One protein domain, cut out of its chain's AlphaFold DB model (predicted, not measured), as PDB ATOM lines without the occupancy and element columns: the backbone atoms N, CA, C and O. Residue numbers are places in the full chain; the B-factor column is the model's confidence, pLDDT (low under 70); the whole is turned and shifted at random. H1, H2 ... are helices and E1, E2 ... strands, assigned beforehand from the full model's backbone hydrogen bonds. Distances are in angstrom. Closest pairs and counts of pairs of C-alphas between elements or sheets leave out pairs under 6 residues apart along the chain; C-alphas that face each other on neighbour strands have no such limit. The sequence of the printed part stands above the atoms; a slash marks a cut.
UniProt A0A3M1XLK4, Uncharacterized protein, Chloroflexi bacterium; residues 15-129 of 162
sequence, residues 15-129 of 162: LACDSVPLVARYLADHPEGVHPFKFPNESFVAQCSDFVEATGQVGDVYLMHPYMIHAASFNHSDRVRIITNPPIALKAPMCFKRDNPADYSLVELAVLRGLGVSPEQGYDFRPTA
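What this domain is: This is residues 15 to 129 of the 162 residues of an uncharacterized protein of Chloroflexi bacterium (UniProt A0A3M1XLK4). Little regular structure: long loops surround two helices, H1 and H3, packed almost at right angles, with short H2 near H1. Residues 74 to 81 stick out at one end of the long stretch 72 to 105. The 115 printed residues have the order H1, H2, E1, E2, H3, mostly helix, with only 30 in named elements. The whole is only just loose, close to compact, with a radius of gyration of the C-alphas of 16.4 A, and elongated, 52 by 30 by 26 A.

How they stand to each other: H1, residues 20 to 28, and H2, residues 41 to 45, are close but not clearly touching; their closest C-alphas, Leu 22 and Phe 44, are 6.4 A apart. E1, residues 51 to 53, and E2, residues 69 to 71, pair with no named strand. H3, residues 106 to 115, touches H1, about perpendicular at 74 degrees; their closest C-alphas, Pro 21 and Gly 114, are 3.7 A apart. H2 and H3 are apart. In H1, H2 and H3 every O i to N i+4 pair is within hydrogen-bond range.

Where its parts are: H1 begins at C-alpha 20 (31.836, -86.392, -59.530) and is 12.1 A long. H3, 14.3 A, ends at C-alpha 115 (37.706, -85.258, -52.186).

The domain as a whole: The C-alphas farthest apart, Asp 78 and Asp 99, are 53.5 A apart. The printed part has no cut. The link H2 to E1 is tight; the other three are long. No printed residue is under 70 in pLDDT.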
ATOM      1  N   LEU A  15      24.920 -85.035 -69.452       96.88
ATOM      2  CA  LEU A  15      25.936 -85.305 -68.445       96.88
ATOM      3  C   LEU A  15      26.162 -84.040 -67.618       96.88
ATOM      4  O   LEU A  15      26.319 -82.967 -68.191       96.88
ATOM      5  N   ALA A  16      26.200 -84.175 -66.294       97.94
ATOM      6  CA  ALA A  16      26.707 -83.147 -65.390       97.94
ATOM      7  C   ALA A  16      28.180 -83.463 -65.089       97.94
ATOM      8  O   ALA A  16      28.497 -84.298 -64.238       97.94
ATOM      9  N   CYS A  17      29.089 -82.867 -65.853       96.62
ATOM     10  CA  CYS A  17      30.504 -83.235 -65.893       96.62
ATOM     11  C   CYS A  17      31.251 -82.899 -64.591       96.62
ATOM     12  O   CYS A  17      32.192 -83.602 -64.217       96.62
ATOM     13  N   ASP A  18      30.791 -81.887 -63.858       97.50
ATOM     14  CA  ASP A  18      31.326 -81.453 -62.568       97.50
ATOM     15  C   ASP A  18      30.633 -82.108 -61.355       97.50
ATOM     16  O   ASP A  18      30.891 -81.729 -60.210       97.50
ATOM     17  N   SER A  19      29.822 -83.158 -61.557       98.25
ATOM     18  CA  SER A  19      29.097 -83.815 -60.457       98.25
ATOM     19  C   SER A  19      29.935 -84.801 -59.634       98.25
ATOM     20  O   SER A  19      29.581 -85.107 -58.494       98.25
ATOM     21  N   VAL A  20      31.032 -85.338 -60.186       98.12
ATOM     22  CA  VAL A  20      31.836 -86.392 -59.530       98.12
ATOM     23  C   VAL A  20      32.305 -85.983 -58.125       98.12
ATOM     24  O   VAL A  20      32.124 -86.779 -57.201       98.12
ATOM     25  N   PRO A  21      32.841 -84.764 -57.901       98.25
ATOM     26  CA  PRO A  21      33.221 -84.309 -56.565       98.25
ATOM     27  C   PRO A  21      32.049 -84.210 -55.579       98.25
ATOM     28  O   PRO A  21      32.230 -84.496 -54.398       98.25
ATOM     29  N   LEU A  22      30.853 -83.822 -56.040       98.12
ATOM     30  CA  LEU A  22      29.661 -83.700 -55.189       98.12
ATOM     31  C   LEU A  22      29.228 -85.070 -54.666       98.12
ATOM     32  O   LEU A  22      29.063 -85.265 -53.462       98.12
ATOM     33  N   VAL A  23      29.126 -86.033 -55.580       98.00
ATOM     34  CA  VAL A  23      28.768 -87.421 -55.276       98.00
ATOM     35  C   VAL A  23      29.837 -88.086 -54.403       98.00
ATOM     36  O   VAL A  23      29.494 -88.773 -53.445       98.00
ATOM     37  N   ALA A  24      31.123 -87.854 -54.691       98.06
ATOM     38  CA  ALA A  24      32.233 -88.392 -53.908       98.06
ATOM     39  C   ALA A  24      32.187 -87.937 -52.444       98.06
ATOM     40  O   ALA A  24      32.255 -88.777 -51.549       98.06
ATOM     41  N   ARG A  25      32.033 -86.627 -52.198       98.00
ATOM     42  CA  ARG A  25      31.940 -86.075 -50.836       98.00
ATOM     43  C   ARG A  25      30.718 -86.603 -50.098       98.00
ATOM     44  O   ARG A  25      30.844 -87.074 -48.977       98.00
ATOM     45  N   TYR A  26      29.563 -86.619 -50.759       97.94
ATOM     46  CA  TYR A  26      28.347 -87.143 -50.150       97.94
ATOM     47  C   TYR A  26      28.490 -88.614 -49.741       97.94
ATOM     48  O   TYR A  26      28.138 -88.973 -48.625       97.94
ATOM     49  N   LEU A  27      29.049 -89.470 -50.601       96.88
ATOM     50  CA  LEU A  27      29.268 -90.880 -50.262       96.88
ATOM     51  C   LEU A  27      30.347 -91.081 -49.189       96.88
ATOM     52  O   LEU A  27      30.247 -92.027 -48.411       96.88
ATOM     53  N   ALA A  28      31.358 -90.212 -49.129       97.38
ATOM     54  CA  ALA A  28      32.350 -90.226 -48.056       97.38
ATOM     55  C   ALA A  28      31.710 -89.937 -46.685       97.38
ATOM     56  O   ALA A  28      32.067 -90.583 -45.701       97.38
ATOM     57  N   ASP A  29      30.718 -89.043 -46.648       97.44
ATOM     58  CA  ASP A  29      29.960 -88.692 -45.440       97.44
ATOM     59  C   ASP A  29      28.896 -89.741 -45.048       97.44
ATOM     60  O   ASP A  29      28.341 -89.659 -43.956       97.44
ATOM     61  N   HIS A  30      28.621 -90.731 -45.910       97.25
ATOM     62  CA  HIS A  30      27.623 -91.792 -45.689       97.25
ATOM     63  C   HIS A  30      28.256 -93.192 -45.822       97.25
ATOM     64  O   HIS A  30      27.952 -93.938 -46.766       97.25
ATOM     65  N   PRO A  31      29.169 -93.584 -44.911       96.81
ATOM     66  CA  PRO A  31      29.855 -94.876 -44.973       96.81
ATOM     67  C   PRO A  31      28.920 -96.086 -44.790       96.81
ATOM     68  O   PRO A  31      29.296 -97.210 -45.134       96.81
ATOM     69  N   GLU A  32      27.704 -95.882 -44.287       96.06
ATOM     70  CA  GLU A  32      26.639 -96.887 -44.201       96.06
ATOM     71  C   GLU A  32      26.017 -97.212 -45.568       96.06
ATOM     72  O   GLU A  32      25.303 -98.202 -45.717       96.06
ATOM     73  N   GLY A  33      26.327 -96.409 -46.586       93.88
ATOM     74  CA  GLY A  33      25.760 -96.520 -47.918       93.88
ATOM     75  C   GLY A  33      24.432 -95.780 -48.056       93.88
ATOM     76  O   GLY A  33      23.754 -95.438 -47.092       93.88
ATOM     77  N   VAL A  34      24.048 -95.524 -49.304       93.88
ATOM     78  CA  VAL A  34      22.844 -94.753 -49.622       93.88
ATOM     79  C   VAL A  34      21.963 -95.568 -50.549       93.88
ATOM     80  O   VAL A  34      22.410 -96.074 -51.579       93.88
ATOM     81  N   HIS A  35      20.684 -95.683 -50.196       91.38
ATOM     82  CA  HIS A  35      19.707 -96.318 -51.067       91.38
ATOM     83  C   HIS A  35      19.560 -95.489 -52.365       91.38
ATOM     84  O   HIS A  35      19.317 -94.287 -52.269       91.38
ATOM     85  N   PRO A  36      19.616 -96.078 -53.575       86.00
ATOM     86  CA  PRO A  36      19.565 -95.344 -54.846       86.00
ATOM     87  C   PRO A  36      18.364 -94.400 -54.999       86.00
ATOM     88  O   PRO A  36      18.516 -93.290 -55.489       86.00
ATOM     89  N   PHE A  37      17.175 -94.792 -54.524       87.12
ATOM     90  CA  PHE A  37      15.982 -93.918 -54.534       87.12
ATOM     91  C   PHE A  37      16.005 -92.771 -53.512       87.12
ATOM     92  O   PHE A  37      15.121 -91.924 -53.537       87.12
ATOM     93  N   LYS A  38      16.977 -92.748 -52.596       90.81
ATOM     94  CA  LYS A  38      17.187 -91.659 -51.632       90.81
ATOM     95  C   LYS A  38      18.360 -90.758 -52.026       90.81
ATOM     96  O   LYS A  38      18.705 -89.851 -51.277       90.81
ATOM     97  N   PHE A  39      18.986 -91.017 -53.173       92.19
ATOM     98  CA  PHE A  39      20.134 -90.251 -53.632       92.19
ATOM     99  C   PHE A  39      19.688 -88.838 -54.053       92.19
ATOM    100  O   PHE A  39      18.800 -88.728 -54.905       92.19
ATOM    101  N   PRO A  40      20.258 -87.751 -53.496       94.44
ATOM    102  CA  PRO A  40      19.745 -86.392 -53.684       94.44
ATOM    103  C   PRO A  40      20.217 -85.766 -55.010       94.44
ATOM    104  O   PRO A  40      20.827 -84.699 -55.036       94.44
ATOM    105  N   ASN A  41      19.925 -86.438 -56.130       93.06
ATOM    106  CA  ASN A  41      20.381 -86.052 -57.471       93.06
ATOM    107  C   ASN A  41      20.018 -84.608 -57.834       93.06
ATOM    108  O   ASN A  41      20.867 -83.886 -58.346       93.06
ATOM    109  N   GLU A  42      18.793 -84.170 -57.540       93.56
ATOM    110  CA  GLU A  42      18.334 -82.807 -57.848       93.56
ATOM    111  C   GLU A  42      19.202 -81.739 -57.167       93.56
ATOM    112  O   GLU A  42      19.586 -80.755 -57.798       93.56
ATOM    113  N   SER A  43      19.583 -81.972 -55.905       95.75
ATOM    114  CA  SER A  43      20.455 -81.069 -55.149       95.75
ATOM    115  C   SER A  43      21.855 -80.984 -55.758       95.75
ATOM    116  O   SER A  43      22.440 -79.903 -55.824       95.75
ATOM    117  N   PHE A  44      22.398 -82.106 -56.237       96.06
ATOM    118  CA  PHE A  44      23.702 -82.113 -56.899       96.06
ATOM    119  C   PHE A  44      23.661 -81.429 -58.260       96.06
ATOM    120  O   PHE A  44      24.526 -80.610 -58.547       96.06
ATOM    121  N   VAL A  45      22.647 -81.719 -59.076       96.31
ATOM    122  CA  VAL A  45      22.482 -81.096 -60.397       96.31
ATOM    123  C   VAL A  45      22.345 -79.580 -60.268       96.31
ATOM    124  O   VAL A  45      22.962 -78.860 -61.042       96.31
ATOM    125  N   ALA A  46      21.627 -79.078 -59.258       97.31
ATOM    126  CA  ALA A  46      21.507 -77.639 -59.005       97.31
ATOM    127  C   ALA A  46      22.839 -76.945 -58.645       97.31
ATOM    128  O   ALA A  46      22.940 -75.725 -58.754       97.31
ATOM    129  N   GLN A  47      23.847 -77.706 -58.209       97.56
ATOM    130  CA  GLN A  47      25.198 -77.216 -57.907       97.56
ATOM    131  C   GLN A  47      26.174 -77.392 -59.078       97.56
ATOM    132  O   GLN A  47      27.297 -76.897 -59.008       97.56
ATOM    133  N   CYS A  48      25.770 -78.118 -60.122       97.88
ATOM    134  CA  CYS A  48      26.571 -78.335 -61.318       97.88
ATOM    135  C   CYS A  48      26.430 -77.150 -62.280       97.88
ATOM    136  O   CYS A  48      25.404 -76.470 -62.327       97.88
ATOM    137  N   SER A  49      27.474 -76.922 -63.063       97.81
ATOM    138  CA  SER A  49      27.562 -75.843 -64.049       97.81
ATOM    139  C   SER A  49      28.098 -76.312 -65.400       97.81
ATOM    140  O   SER A  49      27.854 -75.655 -66.411       97.81
ATOM    141  N   ASP A  50      28.784 -77.457 -65.431       97.81
ATOM    142  CA  ASP A  50      29.329 -78.053 -66.644       97.81
ATOM    143  C   ASP A  50      28.398 -79.159 -67.148       97.81
ATOM    144  O   ASP A  50      28.382 -80.279 -66.629       97.81
ATOM    145  N   PHE A  51      27.593 -78.825 -68.155       97.44
ATOM    146  CA  PHE A  51      26.627 -79.737 -68.753       97.44
ATOM    147  C   PHE A  51      26.948 -80.008 -70.215       97.44
ATOM    148  O   PHE A  51      27.132 -79.083 -71.007       97.44
ATOM    149  N   VAL A  52      26.929 -81.286 -70.586       96.94
ATOM    150  CA  VAL A  52      27.214 -81.734 -71.951       96.94
ATOM    151  C   VAL A  52      26.113 -82.665 -72.446       96.94
ATOM    152  O   VAL A  52      25.740 -83.623 -71.770       96.94
ATOM    153  N   GLU A  53      25.610 -82.403 -73.651       96.50
ATOM    154  CA  GLU A  53      24.807 -83.362 -74.413       96.50
ATOM    155  C   GLU A  53      25.753 -84.334 -75.135       96.50
ATOM    156  O   GLU A  53      26.614 -83.913 -75.905       96.50
ATOM    157  N   ALA A  54      25.604 -85.640 -74.902       96.12
ATOM    158  CA  ALA A  54      26.417 -86.676 -75.540       96.12
ATOM    159  C   ALA A  54      26.007 -86.895 -77.010       96.12
ATOM    160  O   ALA A  54      25.330 -87.873 -77.346       96.12
ATOM    161  N   THR A  55      26.403 -85.960 -77.874       96.94
ATOM    162  CA  THR A  55      26.248 -86.003 -79.337       96.94
ATOM    163  C   THR A  55      27.400 -86.756 -79.995       96.94
ATOM    164  O   THR A  55      28.519 -86.707 -79.504       96.94
ATOM    165  N   GLY A  56      27.204 -87.408 -81.129       96.94
ATOM    166  CA  GLY A  56      28.301 -88.113 -81.796       96.94
ATOM    167  C   GLY A  56      27.858 -88.822 -83.061       96.94
ATOM    168  O   GLY A  56      26.703 -88.708 -83.471       96.94
ATOM    169  N   GLN A  57      28.780 -89.558 -83.663       97.88
ATOM    170  CA  GLN A  57      28.545 -90.339 -84.872       97.88
ATOM    171  C   GLN A  57      28.382 -91.827 -84.553       97.88
ATOM    172  O   GLN A  57      28.751 -92.306 -83.476       97.88
ATOM    173  N   VAL A  58      27.822 -92.581 -85.500       97.81
ATOM    174  CA  VAL A  58      27.780 -94.048 -85.430       97.81
ATOM    175  C   VAL A  58      29.169 -94.609 -85.107       97.81
ATOM    176  O   VAL A  58      30.160 -94.275 -85.751       97.81
ATOM    177  N   GLY A  59      29.227 -95.509 -84.127       96.75
ATOM    178  CA  GLY A  59      30.468 -96.125 -83.660       96.75
ATOM    179  C   GLY A  59      31.104 -95.421 -82.462       96.75
ATOM    180  O   GLY A  59      31.881 -96.062 -81.752       96.75
ATOM    181  N   ASP A  60      30.725 -94.175 -82.156       97.38
ATOM    182  CA  ASP A  60      31.251 -93.477 -80.986       97.38
ATOM    183  C   ASP A  60      30.855 -94.174 -79.678       97.38
ATOM    184  O   ASP A  60      29.749 -94.713 -79.487       97.38
ATOM    185  N   VAL A  61      31.791 -94.146 -78.729       95.19
ATOM    186  CA  VAL A  61      31.634 -94.748 -77.409       95.19
ATOM    187  C   VAL A  61      31.861 -93.699 -76.335       95.19
ATOM    188  O   VAL A  61      32.953 -93.172 -76.165       95.19
ATOM    189  N   TYR A  62      30.814 -93.475 -75.549       94.00
ATOM    190  CA  TYR A  62      30.881 -92.719 -74.311       94.00
ATOM    191  C   TYR A  62      31.174 -93.656 -73.142       94.00
ATOM    192  O   TYR A  62      30.432 -94.614 -72.911       94.00
ATOM    193  N   LEU A  63      32.237 -93.355 -72.397       93.31
ATOM    194  CA  LEU A  63      32.527 -93.945 -71.094       93.31
ATOM    195  C   LEU A  63      32.367 -92.857 -70.037       93.31
ATOM    196  O   LEU A  63      32.985 -91.800 -70.133       93.31
ATOM    197  N   MET A  64      31.534 -93.120 -69.036       93.62
ATOM    198  CA  MET A  64      31.243 -92.176 -67.958       93.62
ATOM    199  C   MET A  64      31.709 -92.723 -66.615       93.62
ATOM    200  O   MET A  64      31.669 -93.929 -66.361       93.62
ATOM    201  N   HIS A  65      32.149 -91.818 -65.747       95.94
ATOM    202  CA  HIS A  65      32.503 -92.158 -64.378       95.94
ATOM    203  C   HIS A  65      31.240 -92.583 -63.593       95.94
ATOM    204  O   HIS A  65      30.206 -91.939 -63.759       95.94
ATOM    205  N   PRO A  66      31.287 -93.585 -62.688       94.31
ATOM    206  CA  PRO A  66      30.102 -94.043 -61.941       94.31
ATOM    207  C   PRO A  66      29.419 -92.969 -61.084       94.31
ATOM    208  O   PRO A  66      28.253 -93.104 -60.732       94.31
ATOM    209  N   TYR A  67      30.156 -91.918 -60.720       96.06
ATOM    210  CA  TYR A  67      29.664 -90.775 -59.935       96.06
ATOM    211  C   TYR A  67      29.243 -89.574 -60.804       96.06
ATOM    212  O   TYR A  67      28.966 -88.497 -60.278       96.06
ATOM    213  N   MET A  68      29.234 -89.732 -62.131       96.69
ATOM    214  CA  MET A  68      28.733 -88.717 -63.053       96.69
ATOM    215  C   MET A  68      27.210 -88.821 -63.153       96.69
ATOM    216  O   MET A  68      26.669 -89.829 -63.623       96.69
ATOM    217  N   ILE A  69      26.517 -87.779 -62.706       96.75
ATOM    218  CA  ILE A  69      25.066 -87.690 -62.813       96.75
ATOM    219  C   ILE A  69      24.726 -87.449 -64.276       96.75
ATOM    220  O   ILE A  69      25.340 -86.627 -64.956       96.75
ATOM    221  N   HIS A  70      23.752 -88.202 -64.763       95.81
ATOM    222  CA  HIS A  70      23.321 -88.130 -66.143       95.81
ATOM    223  C   HIS A  70      21.834 -88.438 -66.260       95.81
ATOM    224  O   HIS A  70      21.244 -89.087 -65.393       95.81
ATOM    225  N   ALA A  71      21.232 -87.983 -67.352       94.94
ATOM    226  CA  ALA A  71      19.823 -88.195 -67.635       94.94
ATOM    227  C   ALA A  71      19.595 -88.496 -69.118       94.94
ATOM    228  O   ALA A  71      20.313 -88.018 -70.001       94.94
ATOM    229  N   ALA A  72      18.560 -89.287 -69.397       93.31
ATOM    230  CA  ALA A  72      18.014 -89.359 -70.742       93.31
ATOM    231  C   ALA A  72      17.388 -88.005 -71.108       93.31
ATOM    232  O   ALA A  72      16.784 -87.352 -70.259       93.31
ATOM    233  N   SER A  73      17.501 -87.610 -72.372       93.00
ATOM    234  CA  SER A  73      16.796 -86.451 -72.918       93.00
ATOM    235  C   SER A  73      15.789 -86.869 -73.981       93.00
ATOM    236  O   SER A  73      15.805 -88.000 -74.485       93.00
ATOM    237  N   PHE A  74      14.895 -85.943 -74.306       94.56
ATOM    238  CA  PHE A  74      13.952 -86.115 -75.396       94.56
ATOM    239  C   PHE A  74      14.654 -85.959 -76.742       94.56
ATOM    240  O   PHE A  74      15.475 -85.065 -76.941       94.56
ATOM    241  N   ASN A  75      14.292 -86.830 -77.680       96.12
ATOM    242  CA  ASN A  75      14.664 -86.664 -79.073       96.12
ATOM    243  C   ASN A  75      13.640 -85.745 -79.745       96.12
ATOM    244  O   ASN A  75      12.492 -86.139 -79.943       96.12
ATOM    245  N   HIS A  76      14.056 -84.518 -80.052       96.00
ATOM    246  CA  HIS A  76      13.230 -83.516 -80.727       96.00
ATOM    247  C   HIS A  76      13.460 -83.483 -82.244       96.00
ATOM    248  O   HIS A  76      12.863 -82.653 -82.929       96.00
ATOM    249  N   SER A  77      14.336 -84.347 -82.759       93.25
ATOM    250  CA  SER A  77      14.577 -84.499 -84.194       93.25
ATOM    251  C   SER A  77      13.584 -85.471 -84.841       93.25
ATOM    252  O   SER A  77      12.841 -86.180 -84.164       93.25
ATOM    253  N   ASP A  78      13.603 -85.527 -86.171       93.81
ATOM    254  CA  ASP A  78      12.890 -86.512 -86.987       93.81
ATOM    255  C   ASP A  78      13.686 -87.817 -87.193       93.81
ATOM    256  O   ASP A  78      13.189 -88.766 -87.804       93.81
ATOM    257  N   ARG A  79      14.917 -87.894 -86.671       92.81
ATOM    258  CA  ARG A  79      15.800 -89.055 -86.818       92.81
ATOM    259  C   ARG A  79      15.644 -90.007 -85.647       92.81
ATOM    260  O   ARG A  79      15.616 -89.602 -84.488       92.81
ATOM    261  N   VAL A  80      15.600 -91.305 -85.932       95.00
ATOM    262  CA  VAL A  80      15.551 -92.330 -84.885       95.00
ATOM    263  C   VAL A  80      16.895 -92.394 -84.160       95.00
ATOM    264  O   VAL A  80      17.939 -92.547 -84.788       95.00
ATOM    265  N   ARG A  81      16.850 -92.343 -82.826       94.94
ATOM    266  CA  ARG A  81      18.009 -92.563 -81.959       94.94
ATOM    267  C   ARG A  81      18.132 -94.041 -81.608       94.94
ATOM    268  O   ARG A  81      17.254 -94.589 -80.941       94.94
ATOM    269  N   ILE A  82      19.255 -94.656 -81.971       96.19
ATOM    270  CA  ILE A  82      19.580 -96.042 -81.628       96.19
ATOM    271  C   ILE A  82      20.902 -96.055 -80.861       96.19
ATOM    272  O   ILE A  82      21.954 -95.701 -81.387       96.19
ATOM    273  N   ILE A  83      20.855 -96.475 -79.597       94.88
ATOM    274  CA  ILE A  83      22.042 -96.598 -78.746       94.88
ATOM    275  C   ILE A  83      21.993 -97.871 -77.911       94.88
ATOM    276  O   ILE A  83      20.922 -98.391 -77.601       94.88
ATOM    277  N   THR A  84      23.162 -98.325 -77.469       93.81
ATOM    278  CA  THR A  84      23.267 -99.304 -76.382       93.81
ATOM    279  C   THR A  84      23.994 -98.674 -75.200       93.81
ATOM    280  O   THR A  84      25.094 -98.128 -75.355       93.81
ATOM    281  N   ASN A  85      23.375 -98.783 -74.024       90.62
ATOM    282  CA  ASN A  85      23.940 -98.420 -72.727       90.62
ATOM    283  C   ASN A  85      24.136 -99.695 -71.888       90.62
ATOM    284  O   ASN A  85      23.269-100.033 -71.076       90.62
ATOM    285  N   PRO A  86      25.206-100.468 -72.133       88.38
ATOM    286  CA  PRO A  86      25.493-101.621 -71.302       88.38
ATOM    287  C   PRO A  86      25.985-101.145 -69.924       88.38
ATOM    288  O   PRO A  86      26.884-100.302 -69.864       88.38
ATOM    289  N   PRO A  87      25.456-101.682 -68.809       85.56
ATOM    290  CA  PRO A  87      26.014-101.388 -67.497       85.56
ATOM    291  C   PRO A  87      27.422-101.984 -67.394       85.56
ATOM    292  O   PRO A  87      27.635-103.154 -67.715       85.56
ATOM    293  N   ILE A  88      28.378-101.191 -66.912       86.44
ATOM    294  CA  ILE A  88      29.742-101.649 -66.635       86.44
ATOM    295  C   ILE A  88      29.889-101.800 -65.123       86.44
ATOM    296  O   ILE A  88      29.776-100.828 -64.377       86.44
ATOM    297  N   ALA A  89      30.134-103.026 -64.666       87.81
ATOM    298  CA  ALA A  89      30.398-103.311 -63.262       87.81
ATOM    299  C   ALA A  89      31.901-103.241 -62.967       87.81
ATOM    300  O   ALA A  89      32.729-103.686 -63.765       87.81
ATOM    301  N   LEU A  90      32.257-102.723 -61.792       90.56
ATOM    302  CA  LEU A  90      33.629-102.795 -61.302       90.56
ATOM    303  C   LEU A  90      33.983-104.242 -60.937       90.56
ATOM    304  O   LEU A  90      33.182-104.950 -60.329       90.56
ATOM    305  N   LYS A  91      35.211-104.665 -61.260       92.12
ATOM    306  CA  LYS A  91      35.728-106.004 -60.916       92.12
ATOM    307  C   LYS A  91      35.849-106.215 -59.400       92.12
ATOM    308  O   LYS A  91      35.710-107.333 -58.917       92.12
ATOM    309  N   ALA A  92      36.131-105.143 -58.669       92.56
ATOM    310  CA  ALA A  92      36.232-105.102 -57.219       92.56
ATOM    311  C   ALA A  92      35.832-103.697 -56.728       92.56
ATOM    312  O   ALA A  92      35.831-102.759 -57.531       92.56
ATOM    313  N   PRO A  93      35.492-103.521 -55.438       93.25
ATOM    314  CA  PRO A  93      35.297-102.193 -54.866       93.25
ATOM    315  C   PRO A  93      36.522-101.294 -55.071       93.25
ATOM    316  O   PRO A  93      37.655-101.772 -55.035       93.25
ATOM    317  N   MET A  94      36.283 -99.993 -55.253       95.44
ATOM    318  CA  MET A  94      37.353 -98.994 -55.317       95.44
ATOM    319  C   MET A  94      38.165 -98.991 -54.017       95.44
ATOM    320  O   MET A  94      37.596 -99.089 -52.927       95.44
ATOM    321  N   CYS A  95      39.485 -98.866 -54.139       96.88
ATOM    322  CA  CYS A  95      40.406 -98.708 -53.023       96.88
ATOM    323  C   CYS A  95      41.036 -97.320 -53.108       96.88
ATOM    324  O   CYS A  95      41.778 -97.032 -54.042       96.88
ATOM    325  N   PHE A  96      40.737 -96.460 -52.134       97.56
ATOM    326  CA  PHE A  96      41.196 -95.068 -52.136       97.56
ATOM    327  C   PHE A  96      42.493 -94.857 -51.346       97.56
ATOM    328  O   PHE A  96      43.040 -93.758 -51.354       97.56
ATOM    329  N   LYS A  97      43.050 -95.907 -50.733       97.75
ATOM    330  CA  LYS A  97      44.343 -95.884 -50.041       97.75
ATOM    331  C   LYS A  97      45.184 -97.081 -50.474       97.75
ATOM    332  O   LYS A  97      45.013 -98.180 -49.956       97.75
ATOM    333  N   ARG A  98      46.047 -96.864 -51.464       96.69
ATOM    334  CA  ARG A  98      46.972 -97.866 -52.006       96.69
ATOM    335  C   ARG A  98      48.388 -97.567 -51.528       96.69
ATOM    336  O   ARG A  98      48.733 -96.407 -51.339       96.69
ATOM    337  N   ASP A  99      49.203 -98.608 -51.383       96.06
ATOM    338  CA  ASP A  99      50.608 -98.458 -50.980       96.06
ATOM    339  C   ASP A  99      51.441 -97.763 -52.069       96.06
ATOM    340  O   ASP A  99      52.334 -96.974 -51.769       96.06
ATOM    341  N   ASN A 100      51.127 -98.035 -53.339       96.69
ATOM    342  CA  ASN A 100      51.752 -97.404 -54.495       96.69
ATOM    343  C   ASN A 100      50.733 -96.522 -55.244       96.69
ATOM    344  O   ASN A 100      49.777 -97.051 -55.818       96.69
ATOM    345  N   PRO A 101      50.943 -95.194 -55.316       95.12
ATOM    346  CA  PRO A 101      50.068 -94.287 -56.058       95.12
ATOM    347  C   PRO A 101      49.919 -94.605 -57.554       95.12
ATOM    348  O   PRO A 101      48.911 -94.246 -58.160       95.12
ATOM    349  N   ALA A 102      50.881 -95.298 -58.171       96.31
ATOM    350  CA  ALA A 102      50.771 -95.694 -59.578       96.31
ATOM    351  C   ALA A 102      49.710 -96.786 -59.829       96.31
ATOM    352  O   ALA A 102      49.307 -96.993 -60.971       96.31
ATOM    353  N   ASP A 103      49.236 -97.458 -58.776       97.06
ATOM    354  CA  ASP A 103      48.278 -98.564 -58.884       97.06
ATOM    355  C   ASP A 103      46.815 -98.091 -58.883       97.06
ATOM    356  O   ASP A 103      45.898 -98.907 -59.022       97.06
ATOM    357  N   TYR A 104      46.562 -96.790 -58.697       97.62
ATOM    358  CA  TYR A 104      45.211 -96.247 -58.779       97.62
ATOM    359  C   TYR A 104      44.682 -96.273 -60.215       97.62
ATOM    360  O   TYR A 104      45.339 -95.860 -61.169       97.62
ATOM    361  N   SER A 105      43.427 -96.681 -60.361       96.50
ATOM    362  CA  SER A 105      42.683 -96.491 -61.605       96.50
ATOM    363  C   SER A 105      42.303 -95.019 -61.812       96.50
ATOM    364  O   SER A 105      42.140 -94.262 -60.856       96.50
ATOM    365  N   LEU A 106      42.050 -94.616 -63.063       96.00
ATOM    366  CA  LEU A 106      41.536 -93.271 -63.373       96.00
ATOM    367  C   LEU A 106      40.209 -92.962 -62.660       96.00
ATOM    368  O   LEU A 106      39.944 -91.813 -62.321       96.00
ATOM    369  N   VAL A 107      39.398 -93.995 -62.411       96.62
ATOM    370  CA  VAL A 107      38.144 -93.896 -61.654       96.62
ATOM    371  C   VAL A 107      38.438 -93.516 -60.198       96.62
ATOM    372  O   VAL A 107      37.900 -92.536 -59.693       96.62
ATOM    373  N   GLU A 108      39.361 -94.215 -59.535       97.94
ATOM    374  CA  GLU A 108      39.769 -93.891 -58.159       97.94
ATOM    375  C   GLU A 108      40.422 -92.502 -58.064       97.94
ATOM    376  O   GLU A 108      40.104 -91.734 -57.155       97.94
ATOM    377  N   LEU A 109      41.278 -92.138 -59.027       98.12
ATOM    378  CA  LEU A 109      41.933 -90.824 -59.076       98.12
ATOM    379  C   LEU A 109      40.931 -89.670 -59.230       98.12
ATOM    380  O   LEU A 109      41.121 -88.611 -58.628       98.12
ATOM    381  N   ALA A 110      39.862 -89.856 -60.010       98.00
ATOM    382  CA  ALA A 110      38.805 -88.857 -60.152       98.00
ATOM    383  C   ALA A 110      38.066 -88.620 -58.823       98.00
ATOM    384  O   ALA A 110      37.775 -87.474 -58.474       98.00
ATOM    385  N   VAL A 111      37.823 -89.685 -58.052       98.44
ATOM    386  CA  VAL A 111      37.213 -89.592 -56.718       98.44
ATOM    387  C   VAL A 111      38.146 -88.892 -55.730       98.44
ATOM    388  O   VAL A 111      37.717 -87.943 -55.079       98.44
ATOM    389  N   LEU A 112      39.423 -89.285 -55.654       98.56
ATOM    390  CA  LEU A 112      40.410 -88.644 -54.771       98.56
ATOM    391  C   LEU A 112      40.548 -87.144 -55.056       98.56
ATOM    392  O   LEU A 112      40.496 -86.329 -54.135       98.56
ATOM    393  N   ARG A 113      40.603 -86.767 -56.341       98.25
ATOM    394  CA  ARG A 113      40.573 -85.361 -56.766       98.25
ATOM    395  C   ARG A 113      39.312 -84.651 -56.275       98.25
ATOM    396  O   ARG A 113      39.401 -83.533 -55.780       98.25
ATOM    397  N   GLY A 114      38.148 -85.293 -56.388       97.56
ATOM    398  CA  GLY A 114      36.876 -84.747 -55.912       97.56
ATOM    399  C   GLY A 114      36.798 -84.560 -54.391       97.56
ATOM    400  O   GLY A 114      36.108 -83.652 -53.919       97.56
ATOM    401  N   LEU A 115      37.538 -85.376 -53.637       98.31
ATOM    402  CA  LEU A 115      37.706 -85.258 -52.186       98.31
ATOM    403  C   LEU A 115      38.792 -84.245 -51.780       98.31
ATOM    404  O   LEU A 115      38.908 -83.932 -50.599       98.31
ATOM    405  N   GLY A 116      39.584 -83.729 -52.727       98.06
ATOM    406  CA  GLY A 116      40.717 -82.848 -52.431       98.06
ATOM    407  C   GLY A 116      41.894 -83.572 -51.765       98.06
ATOM    408  O   GLY A 116      42.670 -82.946 -51.050       98.06
ATOM    409  N   VAL A 117      42.018 -84.883 -51.982       98.00
ATOM    410  CA  VAL A 117      43.047 -85.744 -51.387       98.00
ATOM    411  C   VAL A 117      44.059 -86.134 -52.461       98.00
ATOM    412  O   VAL A 117      43.672 -86.569 -53.549       98.00
ATOM    413  N   SER A 118      45.359 -85.993 -52.178       97.56
ATOM    414  CA  SER A 118      46.381 -86.447 -53.125       97.56
ATOM    415  C   SER A 118      46.480 -87.982 -53.146       97.56
ATOM    416  O   SER A 118      46.218 -88.629 -52.126       97.56
ATOM    417  N   PRO A 119      46.880 -88.595 -54.274       97.50
ATOM    418  CA  PRO A 119      47.115 -90.038 -54.344       97.50
ATOM    419  C   PRO A 119      48.114 -90.555 -53.297       97.50
ATOM    420  O   PRO A 119      47.944 -91.656 -52.790       97.50
ATOM    421  N   GLU A 120      49.122 -89.761 -52.934       97.19
ATOM    422  CA  GLU A 120      50.134 -90.119 -51.930       97.19
ATOM    423  C   GLU A 120      49.555 -90.157 -50.513       97.19
ATOM    424  O   GLU A 120      49.961 -90.981 -49.697       97.19
ATOM    425  N   GLN A 121      48.606 -89.267 -50.210       97.06
ATOM    426  CA  GLN A 121      47.911 -89.258 -48.927       97.06
ATOM    427  C   GLN A 121      46.911 -90.418 -48.843       97.06
ATOM    428  O   GLN A 121      46.818 -91.096 -47.813       97.06
ATOM    429  N   GLY A 122      46.158 -90.633 -49.925       97.31
ATOM    430  CA  GLY A 122      45.064 -91.592 -49.982       97.31
ATOM    431  C   GLY A 122      43.926 -91.278 -49.003       97.31
ATOM    432  O   GLY A 122      44.008 -90.412 -48.130       97.31
ATOM    433  N   TYR A 123      42.823 -92.006 -49.140       97.94
ATOM    434  CA  TYR A 123      41.643 -91.868 -48.292       97.94
ATOM    435  C   TYR A 123      41.231 -93.241 -47.743       97.94
ATOM    436  O   TYR A 123      40.895 -94.151 -48.498       97.94
ATOM    437  N   ASP A 124      41.300 -93.420 -46.421       96.94
ATOM    438  CA  ASP A 124      40.982 -94.688 -45.740       96.94
ATOM    439  C   ASP A 124      39.466 -94.829 -45.533       96.94
ATOM    440  O   ASP A 124      38.948 -94.696 -44.425       96.94
ATOM    441  N   PHE A 125      38.740 -95.034 -46.633       97.06
ATOM    442  CA  PHE A 125      37.297 -95.241 -46.589       97.06
ATOM    443  C   PHE A 125      36.954 -96.618 -46.012       97.06
ATOM    444  O   PHE A 125      37.378 -97.650 -46.540       97.06
ATOM    445  N   ARG A 126      36.118 -96.640 -44.970       95.81
ATOM    446  CA  ARG A 126      35.667 -97.866 -44.302       95.81
ATOM    447  C   ARG A 126      34.139 -97.913 -44.269       95.81
ATOM    448  O   ARG A 126      33.546 -97.137 -43.523       95.81
ATOM    449  N   PRO A 127      33.497 -98.808 -45.044       95.62
ATOM    450  CA  PRO A 127      32.056 -99.005 -44.954       95.62
ATOM    451  C   PRO A 127      31.645 -99.410 -43.535       95.62
ATOM    452  O   PRO A 127      32.302-100.253 -42.923       95.62
ATOM    453  N   THR A 128      30.548 -98.851 -43.029       97.62
ATOM    454  CA  THR A 128      29.999 -99.169 -41.694       97.62
ATOM    455  C   THR A 128      28.828-100.152 -41.752       97.62
ATOM    456  O   THR A 128      28.363-100.613 -40.710       97.62
ATOM    457  N   ALA A 129      28.382-100.521 -42.955       95.38
ATOM    458  CA  ALA A 129      27.312-101.482 -43.205       95.38
ATOM    459  C   ALA A 129      27.686-102.458 -44.345       95.38
ATOM    460  O   ALA A 129      28.546-102.146 -45.181       95.38
TER     461      ALA A 129